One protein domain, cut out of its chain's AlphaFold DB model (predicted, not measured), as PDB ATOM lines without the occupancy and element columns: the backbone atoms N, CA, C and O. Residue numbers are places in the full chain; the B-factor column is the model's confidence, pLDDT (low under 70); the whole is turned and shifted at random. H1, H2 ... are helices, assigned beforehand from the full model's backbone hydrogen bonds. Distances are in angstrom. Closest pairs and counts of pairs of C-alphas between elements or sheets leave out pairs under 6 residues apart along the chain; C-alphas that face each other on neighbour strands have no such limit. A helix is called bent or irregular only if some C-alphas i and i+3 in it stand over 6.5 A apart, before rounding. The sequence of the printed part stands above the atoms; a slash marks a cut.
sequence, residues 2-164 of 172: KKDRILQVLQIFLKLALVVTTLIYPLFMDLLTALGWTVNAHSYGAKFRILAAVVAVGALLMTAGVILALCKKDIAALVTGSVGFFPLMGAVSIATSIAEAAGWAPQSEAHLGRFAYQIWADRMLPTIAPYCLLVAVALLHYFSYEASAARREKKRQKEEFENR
ATOM      1  N   LYS A   2     136.106 224.260 211.303       63.50
ATOM      2  CA  LYS A   2     135.568 223.668 210.043       63.50
ATOM      3  C   LYS A   2     135.652 222.130 210.009       63.50
ATOM      4  O   LYS A   2     134.676 221.482 209.652       63.50
ATOM      5  N   LYS A   3     136.788 221.553 210.427       69.69
ATOM      6  CA  LYS A   3     137.033 220.096 210.438       69.69
ATOM      7  C   LYS A   3     136.099 219.341 211.394       69.69
ATOM      8  O   LYS A   3     135.538 218.322 211.011       69.69
ATOM      9  N   ASP A   4     135.871 219.889 212.586       74.75
ATOM     10  CA  ASP A   4     135.009 219.274 213.609       74.75
ATOM     11  C   ASP A   4     133.542 219.248 213.166       74.75
ATOM     12  O   ASP A   4     132.854 218.243 213.325       74.75
ATOM     13  N   ARG A   5     133.086 220.325 212.513       79.12
ATOM     14  CA  ARG A   5     131.735 220.413 211.949       79.12
ATOM     15  C   ARG A   5     131.523 219.418 210.803       79.12
ATOM     16  O   ARG A   5     130.472 218.793 210.737       79.12
ATOM     17  N   ILE A   6     132.517 219.230 209.932       82.38
ATOM     18  CA  ILE A   6     132.458 218.227 208.852       82.38
ATOM     19  C   ILE A   6     132.361 216.814 209.435       82.38
ATOM     20  O   ILE A   6     131.543 216.019 208.976       82.38
ATOM     21  N   LEU A   7     133.151 216.509 210.469       80.25
ATOM     22  CA  LEU A   7     133.148 215.190 211.101       80.25
ATOM     23  C   LEU A   7     131.804 214.883 211.779       80.25
ATOM     24  O   LEU A   7     131.296 213.771 211.661       80.25
ATOM     25  N   GLN A   8     131.201 215.878 212.434       82.06
ATOM     26  CA  GLN A   8     129.866 215.760 213.030       82.06
ATOM     27  C   GLN A   8     128.784 215.502 211.978       82.06
ATOM     28  O   GLN A   8     127.977 214.588 212.137       82.06
ATOM     29  N   VAL A   9     128.785 216.269 210.885       87.12
ATOM     30  CA  VAL A   9     127.827 216.084 209.786       87.12
ATOM     31  C   VAL A   9     127.984 214.694 209.168       87.12
ATOM     32  O   VAL A   9     126.998 213.978 209.005       87.12
ATOM     33  N   LEU A  10     129.222 214.265 208.910       88.00
ATOM     34  CA  LEU A  10     129.514 212.929 208.396       88.00
ATOM     35  C   LEU A  10     128.988 211.830 209.334       88.00
ATOM     36  O   LEU A  10     128.335 210.896 208.876       88.00
ATOM     37  N   GLN A  11     129.203 211.951 210.646       86.88
ATOM     38  CA  GLN A  11     128.682 210.989 211.624       86.88
ATOM     39  C   GLN A  11     127.151 210.910 211.624       86.88
ATOM     40  O   GLN A  11     126.605 209.821 211.801       86.88
ATOM     41  N   ILE A  12     126.452 212.030 211.426       89.81
ATOM     42  CA  ILE A  12     124.987 212.040 211.306       89.81
ATOM     43  C   ILE A  12     124.561 211.254 210.065       89.81
ATOM     44  O   ILE A  12     123.709 210.372 210.172       89.81
ATOM     45  N   PHE A  13     125.192 211.508 208.916       93.56
ATOM     46  CA  PHE A  13     124.902 210.775 207.683       93.56
ATOM     47  C   PHE A  13     125.175 209.274 207.818       93.56
ATOM     48  O   PHE A  13     124.324 208.476 207.426       93.56
ATOM     49  N   LEU A  14     126.299 208.871 208.424       93.62
ATOM     50  CA  LEU A  14     126.590 207.451 208.658       93.62
ATOM     51  C   LEU A  14     125.545 206.789 209.561       93.62
ATOM     52  O   LEU A  14     125.127 205.671 209.278       93.62
ATOM     53  N   LYS A  15     125.102 207.462 210.629       93.38
ATOM     54  CA  LYS A  15     124.057 206.931 211.519       93.38
ATOM     55  C   LYS A  15     122.724 206.788 210.803       93.38
ATOM     56  O   LYS A  15     122.058 205.773 210.974       93.38
ATOM     57  N   LEU A  16     122.347 207.781 210.000       95.94
ATOM     58  CA  LEU A  16     121.124 207.725 209.206       95.94
ATOM     59  C   LEU A  16     121.178 206.548 208.224       95.94
ATOM     60  O   LEU A  16     120.266 205.725 208.202       95.94
ATOM     61  N   ALA A  17     122.276 206.427 207.472       96.25
ATOM     62  CA  ALA A  17     122.490 205.322 206.545       96.25
ATOM     63  C   ALA A  17     122.466 203.968 207.266       96.25
ATOM     64  O   ALA A  17     121.822 203.035 206.787       96.25
ATOM     65  N   LEU A  18     123.099 203.866 208.438       97.12
ATOM     66  CA  LEU A  18     123.091 202.661 209.266       97.12
ATOM     67  C   LEU A  18     121.667 202.266 209.672       97.12
ATOM     68  O   LEU A  18     121.280 201.116 209.496       97.12
ATOM     69  N   VAL A  19     120.871 203.209 210.181       97.25
ATOM     70  CA  VAL A  19     119.489 202.936 210.606       97.25
ATOM     71  C   VAL A  19     118.637 202.488 209.422       97.25
ATOM     72  O   VAL A  19     117.971 201.458 209.505       97.25
ATOM     73  N   VAL A  20     118.697 203.213 208.303       97.25
ATOM     74  CA  VAL A  20     117.912 202.897 207.102       97.25
ATOM     75  C   VAL A  20     118.289 201.525 206.542       97.25
ATOM     76  O   VAL A  20     117.415 200.696 206.299       97.25
ATOM     77  N   THR A  21     119.583 201.242 206.388       96.56
ATOM     78  CA  THR A  21     120.043 199.941 205.873       96.56
ATOM     79  C   THR A  21     119.721 198.793 206.828       96.56
ATOM     80  O   THR A  21     119.385 197.707 206.366       96.56
ATOM     81  N   THR A  22     119.736 199.023 208.144       96.50
ATOM     82  CA  THR A  22     119.347 198.012 209.145       96.50
ATOM     83  C   THR A  22     117.854 197.685 209.083       96.50
ATOM     84  O   THR A  22     117.471 196.521 209.189       96.50
ATOM     85  N   LEU A  23     117.007 198.699 208.876       96.19
ATOM     86  CA  LEU A  23     115.566 198.511 208.706       96.19
ATOM     87  C   LEU A  23     115.249 197.700 207.445       96.19
ATOM     88  O   LEU A  23     114.419 196.796 207.488       96.19
ATOM     89  N   ILE A  24     115.919 198.010 206.334       96.50
ATOM     90  CA  ILE A  24     115.662 197.353 205.049       96.50
ATOM     91  C   ILE A  24     116.204 195.922 205.049       96.50
ATOM     92  O   ILE A  24     115.477 195.000 204.697       96.50
ATOM     93  N   TYR A  25     117.464 195.714 205.426       96.19
ATOM     94  CA  TYR A  25     118.119 194.424 205.200       96.19
ATOM     95  C   TYR A  25     117.904 193.451 206.377       96.19
ATOM     96  O   TYR A  25     117.056 192.569 206.231       96.19
ATOM     97  N   PRO A  26     118.515 193.634 207.566       93.75
ATOM     98  CA  PRO A  26     118.236 192.802 208.736       93.75
ATOM     99  C   PRO A  26     116.750 192.671 209.087       93.75
ATOM    100  O   PRO A  26     116.245 191.565 209.248       93.75
ATOM    101  N   LEU A  27     116.021 193.782 209.237       93.81
ATOM    102  CA  LEU A  27     114.655 193.713 209.770       93.81
ATOM    103  C   LEU A  27     113.612 193.299 208.736       93.81
ATOM    104  O   LEU A  27     112.684 192.580 209.091       93.81
ATOM    105  N   PHE A  28     113.724 193.746 207.487       92.69
ATOM    106  CA  PHE A  28     112.728 193.414 206.471       92.69
ATOM    107  C   PHE A  28     113.170 192.216 205.629       92.69
ATOM    108  O   PHE A  28     112.516 191.175 205.669       92.69
ATOM    109  N   MET A  29     114.288 192.314 204.905       95.31
ATOM    110  CA  MET A  29     114.715 191.248 203.991       95.31
ATOM    111  C   MET A  29     115.042 189.935 204.711       95.31
ATOM    112  O   MET A  29     114.516 188.887 204.319       95.31
ATOM    113  N   ASP A  30     115.861 189.969 205.764       95.44
ATOM    114  CA  ASP A  30     116.313 188.747 206.438       95.44
ATOM    115  C   ASP A  30     115.178 188.095 207.235       95.44
ATOM    116  O   ASP A  30     114.960 186.887 207.107       95.44
ATOM    117  N   LEU A  31     114.392 188.873 207.995       95.69
ATOM    118  CA  LEU A  31     113.261 188.322 208.752       95.69
ATOM    119  C   LEU A  31     112.155 187.777 207.847       95.69
ATOM    120  O   LEU A  31     111.629 186.701 208.130       95.69
ATOM    121  N   LEU A  32     111.804 188.460 206.751       94.19
ATOM    122  CA  LEU A  32     110.795 187.937 205.822       94.19
ATOM    123  C   LEU A  32     111.292 186.691 205.089       94.19
ATOM    124  O   LEU A  32     110.511 185.770 204.845       94.19
ATOM    125  N   THR A  33     112.586 186.623 204.771       93.19
ATOM    126  CA  THR A  33     113.172 185.422 204.165       93.19
ATOM    127  C   THR A  33     113.184 184.257 205.158       93.19
ATOM    128  O   THR A  33     112.740 183.162 204.811       93.19
ATOM    129  N   ALA A  34     113.561 184.495 206.419       94.50
ATOM    130  CA  ALA A  34     113.479 183.503 207.493       94.50
ATOM    131  C   ALA A  34     112.038 183.028 207.748       94.50
ATOM    132  O   ALA A  34     111.788 181.828 207.904       94.50
ATOM    133  N   LEU A  35     111.065 183.943 207.737       93.44
ATOM    134  CA  LEU A  35     109.647 183.600 207.832       93.44
ATOM    135  C   LEU A  35     109.230 182.710 206.655       93.44
ATOM    136  O   LEU A  35     108.614 181.667 206.863       93.44
ATOM    137  N   GLY A  36     109.632 183.070 205.434       91.44
ATOM    138  CA  GLY A  36     109.382 182.281 204.229       91.44
ATOM    139  C   GLY A  36     109.955 180.865 204.316       91.44
ATOM    140  O   GLY A  36     109.268 179.905 203.959       91.44
ATOM    141  N   TRP A  37     111.170 180.704 204.842       93.19
ATOM    142  CA  TRP A  37     111.769 179.388 205.098       93.19
ATOM    143  C   TRP A  37     111.019 178.598 206.174       93.19
ATOM    144  O   TRP A  37     110.865 177.386 206.045       93.19
ATOM    145  N   THR A  38     110.516 179.271 207.211       92.25
ATOM    146  CA  THR A  38     109.785 178.634 208.317       92.25
ATOM    147  C   THR A  38     108.417 178.123 207.871       92.25
ATOM    148  O   THR A  38     108.079 176.966 208.125       92.25
ATOM    149  N   VAL A  39     107.646 178.958 207.166       90.62
ATOM    150  CA  VAL A  39     106.303 178.616 206.666       90.62
ATOM    151  C   VAL A  39     106.374 177.483 205.642       90.62
ATOM    152  O   VAL A  39     105.558 176.567 205.672       90.62
ATOM    153  N   ASN A  40     107.403 177.484 204.794       88.00
ATOM    154  CA  ASN A  40     107.599 176.467 203.759       88.00
ATOM    155  C   ASN A  40     108.542 175.334 204.191       88.00
ATOM    156  O   ASN A  40     109.048 174.581 203.360       88.00
ATOM    157  N   ALA A  41     108.777 175.172 205.495       83.81
ATOM    158  CA  ALA A  41     109.706 174.171 206.011       83.81
ATOM    159  C   ALA A  41     109.318 172.723 205.672       83.81
ATOM    160  O   ALA A  41     110.184 171.852 205.652       83.81
ATOM    161  N   HIS A  42     108.036 172.453 205.414       84.88
ATOM    162  CA  HIS A  42     107.595 171.147 204.919       84.88
ATOM    163  C   HIS A  42     108.227 170.812 203.555       84.88
ATOM    164  O   HIS A  42     108.562 169.662 203.303       84.88
ATOM    165  N   SER A  43     108.443 171.821 202.707       84.25
ATOM    166  CA  SER A  43     109.006 171.663 201.362       84.25
ATOM    167  C   SER A  43     110.537 171.641 201.360       84.25
ATOM    168  O   SER A  43     111.138 170.897 200.594       84.25
ATOM    169  N   TYR A  44     111.180 172.436 202.224       83.12
ATOM    170  CA  TYR A  44     112.648 172.560 202.268       83.12
ATOM    171  C   TYR A  44     113.329 171.630 203.288       83.12
ATOM    172  O   TYR A  44     114.550 171.464 203.278       83.12
ATOM    173  N   GLY A  45     112.546 171.016 204.176       85.12
ATOM    174  CA  GLY A  45     113.013 170.109 205.218       85.12
ATOM    175  C   GLY A  45     113.338 170.795 206.549       85.12
ATOM    176  O   GLY A  45     113.518 172.010 206.655       85.12
ATOM    177  N   ALA A  46     113.454 169.985 207.606       86.62
ATOM    178  CA  ALA A  46     113.619 170.461 208.983       86.62
ATOM    179  C   ALA A  46     114.870 171.335 209.202       86.62
ATOM    180  O   ALA A  46     114.847 172.237 210.040       86.62
ATOM    181  N   LYS A  47     115.938 171.128 208.416       91.25
ATOM    182  CA  LYS A  47     117.159 171.953 208.468       91.25
ATOM    183  C   LYS A  47     116.868 173.434 208.208       91.25
ATOM    184  O   LYS A  47     117.445 174.285 208.879       91.25
ATOM    185  N   PHE A  48     115.931 173.751 207.313       92.50
ATOM    186  CA  PHE A  48     115.575 175.138 207.002       92.50
ATOM    187  C   PHE A  48     114.853 175.852 208.148       92.50
ATOM    188  O   PHE A  48     114.976 177.067 208.252       92.50
ATOM    189  N   ARG A  49     114.190 175.131 209.068       92.62
ATOM    190  CA  ARG A  49     113.655 175.744 210.301       92.62
ATOM    191  C   ARG A  49     114.773 176.242 211.207       92.62
ATOM    192  O   ARG A  49     114.668 177.321 211.776       92.62
ATOM    193  N   ILE A  50     115.843 175.458 211.322       94.94
ATOM    194  CA  ILE A  50     117.008 175.818 212.135       94.94
ATOM    195  C   ILE A  50     117.729 177.005 211.496       94.94
ATOM    196  O   ILE A  50     117.993 177.990 212.178       94.94
ATOM    197  N   LEU A  51     117.983 176.953 210.183       96.25
ATOM    198  CA  LEU A  51     118.608 178.065 209.458       96.25
ATOM    199  C   LEU A  51     117.767 179.346 209.551       96.25
ATOM    200  O   LEU A  51     118.316 180.411 209.811       96.25
ATOM    201  N   ALA A  52     116.441 179.242 209.427       95.94
ATOM    202  CA  ALA A  52     115.533 180.371 209.603       95.94
ATOM    203  C   ALA A  52     115.610 180.972 211.012       95.94
ATOM    204  O   ALA A  52     115.681 182.190 211.151       95.94
ATOM    205  N   ALA A  53     115.640 180.138 212.054       96.50
ATOM    206  CA  ALA A  53     115.787 180.610 213.428       96.50
ATOM    207  C   ALA A  53     117.133 181.322 213.644       96.50
ATOM    208  O   ALA A  53     117.164 182.391 214.250       96.50
ATOM    209  N   VAL A  54     118.229 180.775 213.107       97.75
ATOM    210  CA  VAL A  54     119.561 181.402 213.172       97.75
ATOM    211  C   VAL A  54     119.561 182.760 212.471       97.75
ATOM    212  O   VAL A  54     120.044 183.732 213.045       97.75
ATOM    213  N   VAL A  55     118.975 182.852 211.275       97.69
ATOM    214  CA  VAL A  55     118.836 184.122 210.548       97.69
ATOM    215  C   VAL A  55     118.004 185.122 211.346       97.69
ATOM    216  O   VAL A  55     118.429 186.260 211.523       97.69
ATOM    217  N   ALA A  56     116.849 184.703 211.866       97.62
ATOM    218  CA  ALA A  56     115.956 185.589 212.604       97.62
ATOM    219  C   ALA A  56     116.619 186.139 213.873       97.62
ATOM    220  O   ALA A  56     116.627 187.349 214.103       97.62
ATOM    221  N   VAL A  57     117.239 185.269 214.673       98.00
ATOM    222  CA  VAL A  57     117.982 185.680 215.873       98.00
ATOM    223  C   VAL A  57     119.168 186.567 215.495       98.00
ATOM    224  O   VAL A  57     119.386 187.595 216.135       98.00
ATOM    225  N   GLY A  58     119.900 186.224 214.433       97.75
ATOM    226  CA  GLY A  58     121.023 187.018 213.944       97.75
ATOM    227  C   GLY A  58     120.618 188.436 213.538       97.75
ATOM    228  O   GLY A  58     121.274 189.401 213.931       97.75
ATOM    229  N   ALA A  59     119.490 188.583 212.841       97.56
ATOM    230  CA  ALA A  59     118.956 189.869 212.402       97.56
ATOM    231  C   ALA A  59     118.501 190.736 213.588       97.56
ATOM    232  O   ALA A  59     118.774 191.941 213.640       97.56
ATOM    233  N   LEU A  60     117.866 190.120 214.590       97.88
ATOM    234  CA  LEU A  60     117.479 190.801 215.828       97.88
ATOM    235  C   LEU A  60     118.705 191.245 216.637       97.88
ATOM    236  O   LEU A  60     118.740 192.376 217.122       97.88
ATOM    237  N   LEU A  61     119.737 190.403 216.737       97.88
ATOM    238  CA  LEU A  61     120.997 190.756 217.395       97.88
ATOM    239  C   LEU A  61     121.745 191.864 216.646       97.88
ATOM    240  O   LEU A  61     122.259 192.780 217.286       97.88
ATOM    241  N   MET A  62     121.754 191.852 215.311       96.94
ATOM    242  CA  MET A  62     122.292 192.966 214.524       96.94
ATOM    243  C   MET A  62     121.558 194.271 214.827       96.94
ATOM    244  O   MET A  62     122.195 195.292 215.091       96.94
ATOM    245  N   THR A  63     120.229 194.227 214.874       97.12
ATOM    246  CA  THR A  63     119.400 195.390 215.217       97.12
ATOM    247  C   THR A  63     119.702 195.887 216.634       97.12
ATOM    248  O   THR A  63     119.893 197.085 216.847       97.12
ATOM    249  N   ALA A  64     119.832 194.976 217.602       97.69
ATOM    250  CA  ALA A  64     120.235 195.311 218.966       97.69
ATOM    251  C   ALA A  64     121.639 195.941 219.010       97.69
ATOM    252  O   ALA A  64     121.842 196.935 219.709       97.69
ATOM    253  N   GLY A  65     122.590 195.426 218.224       96.75
ATOM    254  CA  GLY A  65     123.923 196.010 218.058       96.75
ATOM    255  C   GLY A  65     123.865 197.456 217.562       96.75
ATOM    256  O   GLY A  65     124.520 198.330 218.126       96.75
ATOM    257  N   VAL A  66     123.012 197.746 216.579       96.69
ATOM    258  CA  VAL A  66     122.792 199.113 216.078       96.69
ATOM    259  C   VAL A  66     122.212 200.023 217.154       96.69
ATOM    260  O   VAL A  66     122.736 201.115 217.370       96.69
ATOM    261  N   ILE A  67     121.198 199.569 217.894       96.56
ATOM    262  CA  ILE A  67     120.630 200.331 219.017       96.56
ATOM    263  C   ILE A  67     121.716 200.636 220.062       96.56
ATOM    264  O   ILE A  67     121.833 201.770 220.526       96.56
ATOM    265  N   LEU A  68     122.564 199.659 220.394       95.69
ATOM    266  CA  LEU A  68     123.683 199.851 221.321       95.69
ATOM    267  C   LEU A  68     124.703 200.875 220.797       95.69
ATOM    268  O   LEU A  68     125.177 201.698 221.583       95.69
ATOM    269  N   ALA A  69     125.008 200.876 219.495       93.56
ATOM    270  CA  ALA A  69     125.909 201.859 218.886       93.56
ATOM    271  C   ALA A  69     125.325 203.280 218.932       93.56
ATOM    272  O   ALA A  69     126.043 204.241 219.218       93.56
ATOM    273  N   LEU A  70     124.013 203.427 218.717       91.81
ATOM    274  CA  LEU A  70     123.314 204.710 218.861       91.81
ATOM    275  C   LEU A  70     123.318 205.197 220.318       91.81
ATOM    276  O   LEU A  70     123.519 206.386 220.568       91.81
ATOM    277  N   CYS A  71     123.212 204.273 221.274       89.88
ATOM    278  CA  CYS A  71     123.358 204.524 222.710       89.88
ATOM    279  C   CYS A  71     124.820 204.715 223.171       89.88
ATOM    280  O   CYS A  71     125.068 204.750 224.377       89.88
ATOM    281  N   LYS A  72     125.790 204.823 222.247       85.69
ATOM    282  CA  LYS A  72     127.233 204.988 222.526       85.69
ATOM    283  C   LYS A  72     127.849 203.855 223.367       85.69
ATOM    284  O   LYS A  72     128.827 204.058 224.086       85.69
ATOM    285  N   LYS A  73     127.283 202.645 223.307       89.06
ATOM    286  CA  LYS A  73     127.829 201.432 223.941       89.06
ATOM    287  C   LYS A  73     128.668 200.646 222.929       89.06
ATOM    288  O   LYS A  73     128.351 199.504 222.616       89.06
ATOM    289  N   ASP A  74     129.736 201.261 222.425       90.31
ATOM    290  CA  ASP A  74     130.427 200.829 221.198       90.31
ATOM    291  C   ASP A  74     130.970 199.388 221.245       90.31
ATOM    292  O   ASP A  74     130.746 198.617 220.317       90.31
ATOM    293  N   ILE A  75     131.630 198.977 222.337       89.56
ATOM    294  CA  ILE A  75     132.158 197.602 222.458       89.56
ATOM    295  C   ILE A  75     131.013 196.584 222.489       89.56
ATOM    296  O   ILE A  75     131.060 195.579 221.785       89.56
ATOM    297  N   ALA A  76     129.972 196.850 223.282       93.12
ATOM    298  CA  ALA A  76     128.813 195.967 223.355       93.12
ATOM    299  C   ALA A  76     128.106 195.884 221.994       93.12
ATOM    300  O   ALA A  76     127.753 194.797 221.558       93.12
ATOM    301  N   ALA A  77     127.981 197.011 221.290       95.44
ATOM    302  CA  ALA A  77     127.424 197.072 219.947       95.44
ATOM    303  C   ALA A  77     128.196 196.200 218.948       95.44
ATOM    304  O   ALA A  77     127.581 195.432 218.210       95.44
ATOM    305  N   LEU A  78     129.532 196.281 218.957       95.88
ATOM    306  CA  LEU A  78     130.399 195.473 218.096       95.88
ATOM    307  C   LEU A  78     130.277 193.982 218.404       95.88
ATOM    308  O   LEU A  78     130.150 193.180 217.479       95.88
ATOM    309  N   VAL A  79     130.289 193.606 219.685       96.94
ATOM    310  CA  VAL A  79     130.156 192.205 220.101       96.94
ATOM    311  C   VAL A  79     128.782 191.669 219.709       96.94
ATOM    312  O   VAL A  79     128.701 190.690 218.973       96.94
ATOM    313  N   THR A  80     127.702 192.332 220.127       97.19
ATOM    314  CA  THR A  80     126.328 191.901 219.839       97.19
ATOM    315  C   THR A  80     126.052 191.864 218.336       97.19
ATOM    316  O   THR A  80     125.518 190.875 217.840       97.19
ATOM    317  N   GLY A  81     126.475 192.892 217.595       96.62
ATOM    318  CA  GLY A  81     126.319 192.943 216.143       96.62
ATOM    319  C   GLY A  81     127.089 191.838 215.423       96.62
ATOM    320  O   GLY A  81     126.549 191.228 214.509       96.62
ATOM    321  N   SER A  82     128.312 191.522 215.860       97.50
ATOM    322  CA  SER A  82     129.123 190.448 215.263       97.50
ATOM    323  C   SER A  82     128.559 189.060 215.568       97.50
ATOM    324  O   SER A  82     128.490 188.218 214.676       97.50
ATOM    325  N   VAL A  83     128.103 188.837 216.806       97.31
ATOM    326  CA  VAL A  83     127.425 187.593 217.210       97.31
ATOM    327  C   VAL A  83     126.122 187.398 216.432       97.31
ATOM    328  O   VAL A  83     125.749 186.262 216.168       97.31
ATOM    329  N   GLY A  84     125.448 188.474 216.017       96.69
ATOM    330  CA  GLY A  84     124.307 188.382 215.107       96.69
ATOM    331  C   GLY A  84     124.703 188.116 213.651       96.69
ATOM    332  O   GLY A  84     124.158 187.223 213.006       96.69
ATOM    333  N   PHE A  85     125.675 188.872 213.141       98.12
ATOM    334  CA  PHE A  85     126.041 188.901 211.725       98.12
ATOM    335  C   PHE A  85     126.669 187.596 211.219       98.12
ATOM    336  O   PHE A  85     126.229 187.059 210.202       98.12
ATOM    337  N   PHE A  86     127.688 187.064 211.903       98.06
ATOM    338  CA  PHE A  86     128.433 185.910 211.380       98.06
ATOM    339  C   PHE A  86     127.589 184.629 211.295       98.06
ATOM    340  O   PHE A  86     127.620 183.984 210.245       98.06
ATOM    341  N   PRO A  87     126.796 184.254 212.320       97.81
ATOM    342  CA  PRO A  87     125.898 183.108 212.208       97.81
ATOM    343  C   PRO A  87     124.828 183.294 211.131       97.81
ATOM    344  O   PRO A  87     124.532 182.341 210.412       97.81
ATOM    345  N   LEU A  88     124.286 184.510 210.979       97.62
ATOM    346  CA  LEU A  88     123.322 184.827 209.923       97.62
ATOM    347  C   LEU A  88     123.942 184.597 208.541       97.62
ATOM    348  O   LEU A  88     123.392 183.837 207.748       97.62
ATOM    349  N   MET A  89     125.116 185.170 208.267       97.88
ATOM    350  CA  MET A  89     125.822 184.968 206.993       97.88
ATOM    351  C   MET A  89     126.198 183.503 206.755       97.88
ATOM    352  O   MET A  89     126.066 183.006 205.636       97.88
ATOM    353  N   GLY A  90     126.599 182.782 207.806       97.25
ATOM    354  CA  GLY A  90     126.840 181.342 207.733       97.25
ATOM    355  C   GLY A  90     125.585 180.565 207.328       97.25
ATOM    356  O   GLY A  90     125.642 179.716 206.439       97.25
ATOM    357  N   ALA A  91     124.430 180.892 207.913       96.81
ATOM    358  CA  ALA A  91     123.160 180.265 207.562       96.81
ATOM    359  C   ALA A  91     122.737 180.565 206.115       96.81
ATOM    360  O   ALA A  91     122.269 179.661 205.421       96.81
ATOM    361  N   VAL A  92     122.951 181.797 205.640       95.88
ATOM    362  CA  VAL A  92     122.699 182.189 204.242       95.88
ATOM    363  C   VAL A  92     123.592 181.412 203.282       95.88
ATOM    364  O   VAL A  92     123.099 180.873 202.292       95.88
ATOM    365  N   SER A  93     124.888 181.297 203.583       96.69
ATOM    366  CA  SER A  93     125.824 180.515 202.771       96.69
ATOM    367  C   SER A  93     125.395 179.048 202.682       96.69
ATOM    368  O   SER A  93     125.293 178.510 201.585       96.69
ATOM    369  N   ILE A  94     125.035 178.421 203.805       95.69
ATOM    370  CA  ILE A  94     124.559 177.030 203.809       95.69
ATOM    371  C   ILE A  94     123.259 176.888 203.003       95.69
ATOM    372  O   ILE A  94     123.137 175.975 202.188       95.69
ATOM    373  N   ALA A  95     122.283 177.776 203.214       94.00
ATOM    374  CA  ALA A  95     120.995 177.716 202.527       94.00
ATOM    375  C   ALA A  95     121.148 177.873 201.008       94.00
ATOM    376  O   ALA A  95     120.571 177.097 200.245       94.00
ATOM    377  N   THR A  96     121.947 178.849 200.573       93.50
ATOM    378  CA  THR A  96     122.207 179.100 199.149       93.50
ATOM    379  C   THR A  96     122.934 177.931 198.494       93.50
ATOM    380  O   THR A  96     122.482 177.484 197.446       93.50
ATOM    381  N   SER A  97     123.953 177.348 199.139       93.69
ATOM    382  CA  SER A  97     124.630 176.156 198.612       93.69
ATOM    383  C   SER A  97     123.706 174.937 198.510       93.69
ATOM    384  O   SER A  97     123.782 174.193 197.536       93.69
ATOM    385  N   ILE A  98     122.797 174.730 199.473       92.12
ATOM    386  CA  ILE A  98     121.806 173.643 199.391       92.12
ATOM    387  C   ILE A  98     120.856 173.868 198.209       92.12
ATOM    388  O   ILE A  98     120.598 172.941 197.443       92.12
ATOM    389  N   ALA A  99     120.340 175.090 198.050       90.31
ATOM    390  CA  ALA A  99     119.417 175.413 196.964       90.31
ATOM    391  C   ALA A  99     120.078 175.361 195.581       90.31
ATOM    392  O   ALA A  99     119.426 174.962 194.618       90.31
ATOM    393  N   GLU A 100     121.351 175.744 195.485       89.75
ATOM    394  CA  GLU A 100     122.151 175.624 194.267       89.75
ATOM    395  C   GLU A 100     122.361 174.152 193.895       89.75
ATOM    396  O   GLU A 100     122.024 173.752 192.784       89.75
ATOM    397  N   ALA A 101     122.807 173.321 194.845       89.62
ATOM    398  CA  ALA A 101     123.020 171.892 194.615       89.62
ATOM    399  C   ALA A 101     121.733 171.148 194.221       89.62
ATOM    400  O   ALA A 101     121.775 170.187 193.454       89.62
ATOM    401  N   ALA A 102     120.584 171.589 194.737       86.31
ATOM    402  CA  ALA A 102     119.289 170.998 194.428       86.31
ATOM    403  C   ALA A 102     118.607 171.601 193.184       86.31
ATOM    404  O   ALA A 102     117.542 171.125 192.790       86.31
ATOM    405  N   GLY A 103     119.180 172.649 192.577       84.38
ATOM    406  CA  GLY A 103     118.631 173.300 191.386       84.38
ATOM    407  C   GLY A 103     117.239 173.905 191.595       84.38
ATOM    408  O   GLY A 103     116.418 173.896 190.680       84.38
ATOM    409  N   TRP A 104     116.932 174.393 192.802       86.31
ATOM    410  CA  TRP A 104     115.576 174.831 193.138       86.31
ATOM    411  C   TRP A 104     115.146 176.066 192.341       86.31
ATOM    412  O   TRP A 104     115.722 177.152 192.469       86.31
ATOM    413  N   ALA A 105     114.078 175.898 191.563       77.50
ATOM    414  CA  ALA A 105     113.381 176.981 190.889       77.50
ATOM    415  C   ALA A 105     112.347 177.635 191.833       77.50
ATOM    416  O   ALA A 105     111.712 176.947 192.637       77.50
ATOM    417  N   PRO A 106     112.163 178.960 191.768       67.81
ATOM    418  CA  PRO A 106     111.157 179.672 192.530       67.81
ATOM    419  C   PRO A 106     109.751 179.293 192.071       67.81
ATOM    420  O   PRO A 106     109.495 179.080 190.891       67.81
ATOM    421  N   GLN A 107     108.825 179.246 193.027       63.16
ATOM    422  CA  GLN A 107     107.433 178.863 192.782       63.16
ATOM    423  C   GLN A 107     106.543 180.017 192.289       63.16
ATOM    424  O   GLN A 107     105.406 179.764 191.907       63.16
ATOM    425  N   SER A 108     107.011 181.273 192.317       63.19
ATOM    426  CA  SER A 108     106.203 182.428 191.900       63.19
ATOM    427  C   SER A 108     106.609 182.966 190.530       63.19
ATOM    428  O   SER A 108     107.794 183.056 190.203       63.19
ATOM    429  N   GLU A 109     105.612 183.401 189.755       60.50
ATOM    430  CA  GLU A 109     105.819 184.014 188.436       60.50
ATOM    431  C   GLU A 109     106.678 185.287 188.501       60.50
ATOM    432  O   GLU A 109     107.459 185.561 187.595       60.50
ATOM    433  N   ALA A 110     106.629 186.018 189.621       60.22
ATOM    434  CA  ALA A 110     107.448 187.211 189.858       60.22
ATOM    435  C   ALA A 110     108.968 186.935 189.868       60.22
ATOM    436  O   ALA A 110     109.777 187.865 189.891       60.22
ATOM    437  N   HIS A 111     109.370 185.664 189.893       61.62
ATOM    438  CA  HIS A 111     110.759 185.225 189.935       61.62
ATOM    439  C   HIS A 111     111.108 184.233 188.814       61.62
ATOM    440  O   HIS A 111     112.134 183.553 188.892       61.62
ATOM    441  N   LEU A 112     110.285 184.176 187.761       63.88
ATOM    442  CA  LEU A 112     110.551 183.393 186.555       63.88
ATOM    443  C   LEU A 112     111.966 183.665 186.018       63.88
ATOM    444  O   LEU A 112     112.390 184.810 185.873       63.88
ATOM    445  N   GLY A 113     112.706 182.587 185.746       67.94
ATOM    446  CA  GLY A 113     114.071 182.642 185.209       67.94
ATOM    447  C   GLY A 113     115.187 182.830 186.241       67.94
ATOM    448  O   GLY A 113     116.353 182.872 185.857       67.94
ATOM    449  N   ARG A 114     114.874 182.919 187.540       79.81
ATOM    450  CA  ARG A 114     115.883 182.967 188.615       79.81
ATOM    451  C   ARG A 114     115.893 181.664 189.398       79.81
ATOM    452  O   ARG A 114     114.908 180.945 189.384       79.81
ATOM    453  N   PHE A 115     116.975 181.376 190.113       85.19
ATOM    454  CA  PHE A 115     117.032 180.249 191.051       85.19
ATOM    455  C   PHE A 115     116.819 180.721 192.492       85.19
ATOM    456  O   PHE A 115     117.113 181.871 192.829       85.19
ATOM    457  N   ALA A 116     116.351 179.828 193.368       85.69
ATOM    458  CA  ALA A 116     116.083 180.151 194.771       85.69
ATOM    459  C   ALA A 116     117.322 180.711 195.498       85.69
ATOM    460  O   ALA A 116     117.207 181.696 196.229       85.69
ATOM    461  N   TYR A 117     118.510 180.150 195.235       87.75
ATOM    462  CA  TYR A 117     119.760 180.622 195.838       87.75
ATOM    463  C   TYR A 117     120.075 182.081 195.470       87.75
ATOM    464  O   TYR A 117     120.507 182.844 196.330       87.75
ATOM    465  N   GLN A 118     119.797 182.500 194.228       89.12
ATOM    466  CA  GLN A 118     120.026 183.878 193.777       89.12
ATOM    467  C   GLN A 118     119.089 184.852 194.487       89.12
ATOM    468  O   GLN A 118     119.503 185.928 194.895       89.12
ATOM    469  N   ILE A 119     117.826 184.465 194.672       89.62
ATOM    470  CA  ILE A 119     116.835 185.309 195.347       89.62
ATOM    471  C   ILE A 119     117.221 185.515 196.811       89.62
ATOM    472  O   ILE A 119     117.111 186.628 197.323       89.62
ATOM    473  N   TRP A 120     117.669 184.462 197.497       90.94
ATOM    474  CA  TRP A 120     118.103 184.576 198.889       90.94
ATOM    475  C   TRP A 120     119.399 185.374 199.012       90.94
ATOM    476  O   TRP A 120     119.481 186.253 199.864       90.94
ATOM    477  N   ALA A 121     120.372 185.136 198.129       91.69
ATOM    478  CA  ALA A 121     121.611 185.905 198.090       91.69
ATOM    479  C   ALA A 121     121.343 187.404 197.873       91.69
ATOM    480  O   ALA A 121     121.809 188.225 198.658       91.69
ATOM    481  N   ASP A 122     120.520 187.764 196.889       91.50
ATOM    482  CA  ASP A 122     120.174 189.159 196.595       91.50
ATOM    483  C   ASP A 122     119.464 189.862 197.751       91.50
ATOM    484  O   ASP A 122     119.634 191.065 197.949       91.50
ATOM    485  N   ARG A 123     118.633 189.131 198.499       91.38
ATOM    486  CA  ARG A 123     117.897 189.695 199.633       91.38
ATOM    487  C   ARG A 123     118.787 189.871 200.856       91.38
ATOM    488  O   ARG A 123     118.654 190.880 201.541       91.38
ATOM    489  N   MET A 124     119.677 188.913 201.112       93.50
ATOM    490  CA  MET A 124     120.347 188.781 202.407       93.50
ATOM    491  C   MET A 124     121.822 189.199 202.396       93.50
ATOM    492  O   MET A 124     122.316 189.712 203.393       93.50
ATOM    493  N   LEU A 125     122.554 189.059 201.283       94.38
ATOM    494  CA  LEU A 125     123.947 189.536 201.201       94.38
ATOM    495  C   LEU A 125     124.100 191.049 201.417       94.38
ATOM    496  O   LEU A 125     125.090 191.453 202.034       94.38
ATOM    497  N   PRO A 126     123.155 191.913 200.999       96.19
ATOM    498  CA  PRO A 126     123.244 193.334 201.312       96.19
ATOM    499  C   PRO A 126     123.282 193.657 202.816       96.19
ATOM    500  O   PRO A 126     123.709 194.756 203.167       96.19
ATOM    501  N   THR A 127     122.945 192.716 203.713       95.88
ATOM    502  CA  THR A 127     123.124 192.837 205.175       95.88
ATOM    503  C   THR A 127     124.590 193.043 205.597       95.88
ATOM    504  O   THR A 127     124.865 193.564 206.681       95.88
ATOM    505  N   ILE A 128     125.558 192.767 204.719       96.94
ATOM    506  CA  ILE A 128     126.964 193.153 204.920       96.94
ATOM    507  C   ILE A 128     127.104 194.678 205.079       96.94
ATOM    508  O   ILE A 128     127.865 195.143 205.928       96.94
ATOM    509  N   ALA A 129     126.338 195.474 204.324       96.00
ATOM    510  CA  ALA A 129     126.415 196.933 204.367       96.00
ATOM    511  C   ALA A 129     126.071 197.527 205.751       96.00
ATOM    512  O   ALA A 129     126.906 198.269 206.283       96.00
ATOM    513  N   PRO A 130     124.921 197.209 206.391       97.00
ATOM    514  CA  PRO A 130     124.642 197.687 207.742       97.00
ATOM    515  C   PRO A 130     125.660 197.178 208.770       97.00
ATOM    516  O   PRO A 130     125.983 197.916 209.697       97.00
ATOM    517  N   TYR A 131     126.239 195.980 208.606       97.94
ATOM    518  CA  TYR A 131     127.310 195.521 209.500       97.94
ATOM    519  C   TYR A 131     128.586 196.368 209.364       97.94
ATOM    520  O   TYR A 131     129.125 196.844 210.363       97.94
ATOM    521  N   CYS A 132     129.046 196.636 208.139       97.50
ATOM    522  CA  CYS A 132     130.206 197.503 207.910       97.50
ATOM    523  C   CYS A 132     129.976 198.921 208.454       97.50
ATOM    524  O   CYS A 132     130.871 199.499 209.074       97.50
ATOM    525  N   LEU A 133     128.771 199.469 208.271       96.75
ATOM    526  CA  LEU A 133     128.391 200.768 208.828       96.75
ATOM    527  C   LEU A 133     128.356 200.750 210.360       96.75
ATOM    528  O   LEU A 133     128.822 201.704 210.980       96.75
ATOM    529  N   LEU A 134     127.862 199.671 210.978       96.88
ATOM    530  CA  LEU A 134     127.881 199.492 212.431       96.88
ATOM    531  C   LEU A 134     129.315 199.541 212.957       96.88
ATOM    532  O   LEU A 134     129.599 200.289 213.893       96.88
ATOM    533  N   VAL A 135     130.221 198.788 212.329       96.06
ATOM    534  CA  VAL A 135     131.641 198.767 212.697       96.06
ATOM    535  C   VAL A 135     132.255 200.157 212.545       96.06
ATOM    536  O   VAL A 135     132.877 200.654 213.482       96.06
ATOM    537  N   ALA A 136     132.028 200.826 211.414       93.38
ATOM    538  CA  ALA A 136     132.548 202.169 211.174       93.38
ATOM    539  C   ALA A 136     132.051 203.179 212.223       93.38
ATOM    540  O   ALA A 136     132.855 203.908 212.804       93.38
ATOM    541  N   VAL A 137     130.746 203.202 212.513       92.44
ATOM    542  CA  VAL A 137     130.154 204.109 213.510       92.44
ATOM    543  C   VAL A 137     130.696 203.820 214.909       92.44
ATOM    544  O   VAL A 137     131.109 204.754 215.598       92.44
ATOM    545  N   ALA A 138     130.742 202.550 215.316       92.00
ATOM    546  CA  ALA A 138     131.237 202.163 216.633       92.00
ATOM    547  C   ALA A 138     132.719 202.521 216.813       92.00
ATOM    548  O   ALA A 138     133.091 203.063 217.851       92.00
ATOM    549  N   LEU A 139     133.566 202.301 215.801       88.94
ATOM    550  CA  LEU A 139     134.981 202.682 215.859       88.94
ATOM    551  C   LEU A 139     135.163 204.206 215.882       88.94
ATOM    552  O   LEU A 139     135.958 204.713 216.673       88.94
ATOM    553  N   LEU A 140     134.408 204.952 215.067       87.25
ATOM    554  CA  LEU A 140     134.460 206.419 215.053       87.25
ATOM    555  C   LEU A 140     134.056 207.021 216.403       87.25
ATOM    556  O   LEU A 140     134.689 207.971 216.865       87.25
ATOM    557  N   HIS A 141     133.025 206.475 217.050       83.94
ATOM    558  CA  HIS A 141     132.657 206.864 218.410       83.94
ATOM    559  C   HIS A 141     133.738 206.481 219.413       83.94
ATOM    560  O   HIS A 141     134.177 207.330 220.195       83.94
ATOM    561  N   TYR A 142     134.213 205.238 219.345       79.94
ATOM    562  CA  TYR A 142     135.162 204.698 220.302       79.94
ATOM    563  C   TYR A 142     136.479 205.479 220.307       79.94
ATOM    564  O   TYR A 142     137.002 205.782 221.382       79.94
ATOM    565  N   PHE A 143     136.991 205.851 219.132       79.19
ATOM    566  CA  PHE A 143     138.226 206.625 218.983       79.19
ATOM    567  C   PHE A 143     138.036 208.144 219.072       79.19
ATOM    568  O   PHE A 143     139.020 208.883 219.030       79.19
ATOM    569  N   SER A 144     136.806 208.639 219.239       78.19
ATOM    570  CA  SER A 144     136.576 210.074 219.416       78.19
ATOM    571  C   SER A 144     137.268 210.614 220.680       78.19
ATOM    572  O   SER A 144     137.431 209.917 221.692       78.19
ATOM    573  N   TYR A 145     137.699 211.878 220.619       63.28
ATOM    574  CA  TYR A 145     138.407 212.544 221.717       63.28
ATOM    575  C   TYR A 145     137.563 212.594 222.999       63.28
ATOM    576  O   TYR A 145     138.068 212.307 224.081       63.28
ATOM    577  N   GLU A 146     136.261 212.857 222.869       65.69
ATOM    578  CA  GLU A 146     135.315 212.885 223.991       65.69
ATOM    579  C   GLU A 146     135.194 211.521 224.683       65.69
ATOM    580  O   GLU A 146     135.250 211.438 225.910       65.69
ATOM    581  N   ALA A 147     135.115 210.429 223.915       65.00
ATOM    582  CA  ALA A 147     135.080 209.079 224.478       65.00
ATOM    583  C   ALA A 147     136.402 208.720 225.177       65.00
ATOM    584  O   ALA A 147     136.410 208.059 226.218       65.00
ATOM    585  N   SER A 148     137.529 209.186 224.638       65.88
ATOM    586  CA  SER A 148     138.846 209.009 225.258       65.88
ATOM    587  C   SER A 148     138.992 209.795 226.561       65.88
ATOM    588  O   SER A 148     139.533 209.260 227.529       65.88
ATOM    589  N   ALA A 149     138.473 211.023 226.616       63.62
ATOM    590  CA  ALA A 149     138.443 211.837 227.828       63.62
ATOM    591  C   ALA A 149     137.556 211.202 228.914       63.62
ATOM    592  O   ALA A 149     138.021 211.002 230.036       63.62
ATOM    593  N   ALA A 150     136.348 210.749 228.562       70.94
ATOM    594  CA  ALA A 150     135.432 210.087 229.498       70.94
ATOM    595  C   ALA A 150     136.011 208.789 230.099       70.94
ATOM    596  O   ALA A 150     135.769 208.466 231.263       70.94
ATOM    597  N   ARG A 151     136.814 208.037 229.329       69.50
ATOM    598  CA  ARG A 151     137.528 206.852 229.840       69.50
ATOM    599  C   ARG A 151     138.613 207.216 230.849       69.50
ATOM    600  O   ARG A 151     138.742 206.533 231.862       69.50
ATOM    601  N   ARG A 152     139.381 208.279 230.582       72.69
ATOM    602  CA  ARG A 152     140.412 208.776 231.509       72.69
ATOM    603  C   ARG A 152     139.787 209.234 232.822       72.69
ATOM    604  O   ARG A 152     140.304 208.905 233.881       72.69
ATOM    605  N   GLU A 153     138.647 209.908 232.747       76.12
ATOM    606  CA  GLU A 153     137.936 210.396 233.925       76.12
ATOM    607  C   GLU A 153     137.322 209.265 234.757       76.12
ATOM    608  O   GLU A 153     137.514 209.234 235.968       76.12
ATOM    609  N   LYS A 154     136.703 208.254 234.128       79.62
ATOM    610  CA  LYS A 154     136.263 207.040 234.844       79.62
ATOM    611  C   LYS A 154     137.412 206.296 235.515       79.62
ATOM    612  O   LYS A 154     137.240 205.784 236.618       79.62
ATOM    613  N   LYS A 155     138.570 206.206 234.851       81.38
ATOM    614  CA  LYS A 155     139.756 205.571 235.433       81.38
ATOM    615  C   LYS A 155     140.229 206.350 236.660       81.38
ATOM    616  O   LYS A 155     140.412 205.747 237.709       81.38
ATOM    617  N   ARG A 156     140.304 207.679 236.551       77.38
ATOM    618  CA  ARG A 156     140.646 208.569 237.663       77.38
ATOM    619  C   ARG A 156     139.658 208.449 238.829       77.38
ATOM    620  O   ARG A 156     140.092 208.300 239.958       77.38
ATOM    621  N   GLN A 157     138.350 208.423 238.572       81.62
ATOM    622  CA  GLN A 157     137.330 208.228 239.615       81.62
ATOM    623  C   GLN A 157     137.431 206.858 240.297       81.62
ATOM    624  O   GLN A 157     137.166 206.744 241.491       81.62
ATOM    625  N   LYS A 158     137.797 205.813 239.546       83.75
ATOM    626  CA  LYS A 158     138.020 204.471 240.092       83.75
ATOM    627  C   LYS A 158     139.271 204.436 240.973       83.75
ATOM    628  O   LYS A 158     139.200 203.925 242.081       83.75
ATOM    629  N   GLU A 159     140.365 205.047 240.526       81.50
ATOM    630  CA  GLU A 159     141.592 205.212 241.318       81.50
ATOM    631  C   GLU A 159     141.338 206.071 242.573       81.50
ATOM    632  O   GLU A 159     141.800 205.732 243.657       81.50
ATOM    633  N   GLU A 160     140.544 207.140 242.471       80.38
ATOM    634  CA  GLU A 160     140.105 207.962 243.608       80.38
ATOM    635  C   GLU A 160     139.129 207.226 244.539       80.38
ATOM    636  O   GLU A 160     138.976 207.636 245.682       80.38
ATOM    637  N   PHE A 161     138.441 206.177 244.077       76.38
ATOM    638  CA  PHE A 161     137.605 205.303 244.909       76.38
ATOM    639  C   PHE A 161     138.432 204.237 245.631       76.38
ATOM    640  O   PHE A 161     138.229 204.011 246.821       76.38
ATOM    641  N   GLU A 162     139.379 203.619 244.934       79.06
ATOM    642  CA  GLU A 162     140.283 202.611 245.496       79.06
ATOM    643  C   GLU A 162     141.273 203.224 246.499       79.06
ATOM    644  O   GLU A 162     141.577 202.598 247.508       79.06
ATOM    645  N   ASN A 163     141.710 204.470 246.280       78.06
ATOM    646  CA  ASN A 163     142.621 205.191 247.178       78.06
ATOM    647  C   ASN A 163     141.910 205.988 248.285       78.06
ATOM    648  O   ASN A 163     142.544 206.824 248.937       78.06
ATOM    649  N   ARG A 164     140.601 205.792 248.508       77.06
ATOM    650  CA  ARG A 164     139.922 206.480 249.618       77.06
ATOM    651  C   ARG A 164     140.504 205.976 250.936       77.06
ATOM    652  O   ARG A 164     140.583 204.761 251.121       77.06
TER     653      ARG A 164
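AT A GLANCE: This is residues 2 to 164 of the 172 residues of an uncharacterized protein of Ruminococcus sp. CAG:379 (UniProt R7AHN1). Four long helices or arms, H1, H3, H4 and H5b, lie side by side in an up-and-down bundle, each running against the one before it. The long loop of residues 102 to 115 lies at one end; from the other, residues 148 to 164 stick out, of which 148 to 162 belong to H6. The printed part has 163 residues, with six named helices, H1 to H6 in order, and no named strand: all helix. It is loose and flat, with a radius of gyration of the C-alphas of 20.2 A and spans of 68 by 40 by 21 A.

IN THESE COORDINATES: H1, residues 2 to 39, is 53.8 A long and begins at C-alpha 2 (135.568, 223.668, 210.043). H2 is residues 41 to 44, H3 residues 46 to 70, 36.9 A, and H4 residues 74 to 101, 40.0 A. H5, residues 116 to 142, was assigned as one helix by its hydrogen bonds but is bent: C-alphas 123 and 126 are 6.7 A apart. Its arms are H5a, residues 116 to 123, and H5b, residues 126 to 142. H6, residues 145 to 162, is 25.8 A long and ends at C-alpha 162 (140.283, 202.611, 245.496).

HOW THE PARTS SIT: H1 touches H3, opposite ways at a shallow tilt of 20 degrees; their closest C-alphas, of Ala 34 and Ala 52, are 4.3 A apart. H3 and H4 form a helical hairpin, closest at the C-alphas of Gly 58 and Gly 84, 3.7 A. H4 touches H5b, closest at the C-alphas of Asp 74 and Ala 138, 4.8 A. H2 is close to H3 but not clearly touching, with the C-alphas of Ala 41 and Phe 48 6.0 A apart. Every O i to N i+4 pair is within hydrogen-bond range in H5a and H6, against 30 of 34 in H1, 20 of 21 in H3, 23 of 24 in H4 and 12 of 13 in H5b; H2 is too short for one.

THE WHOLE: The C-alphas farthest apart, of Glu 109 and Arg 164, are 73.6 A apart. The printed part has no cut, and the H4 to H5 link is long. pLDDT is under 70 at residues 2 to 3, 106 to 113, 145 to 149 and 151.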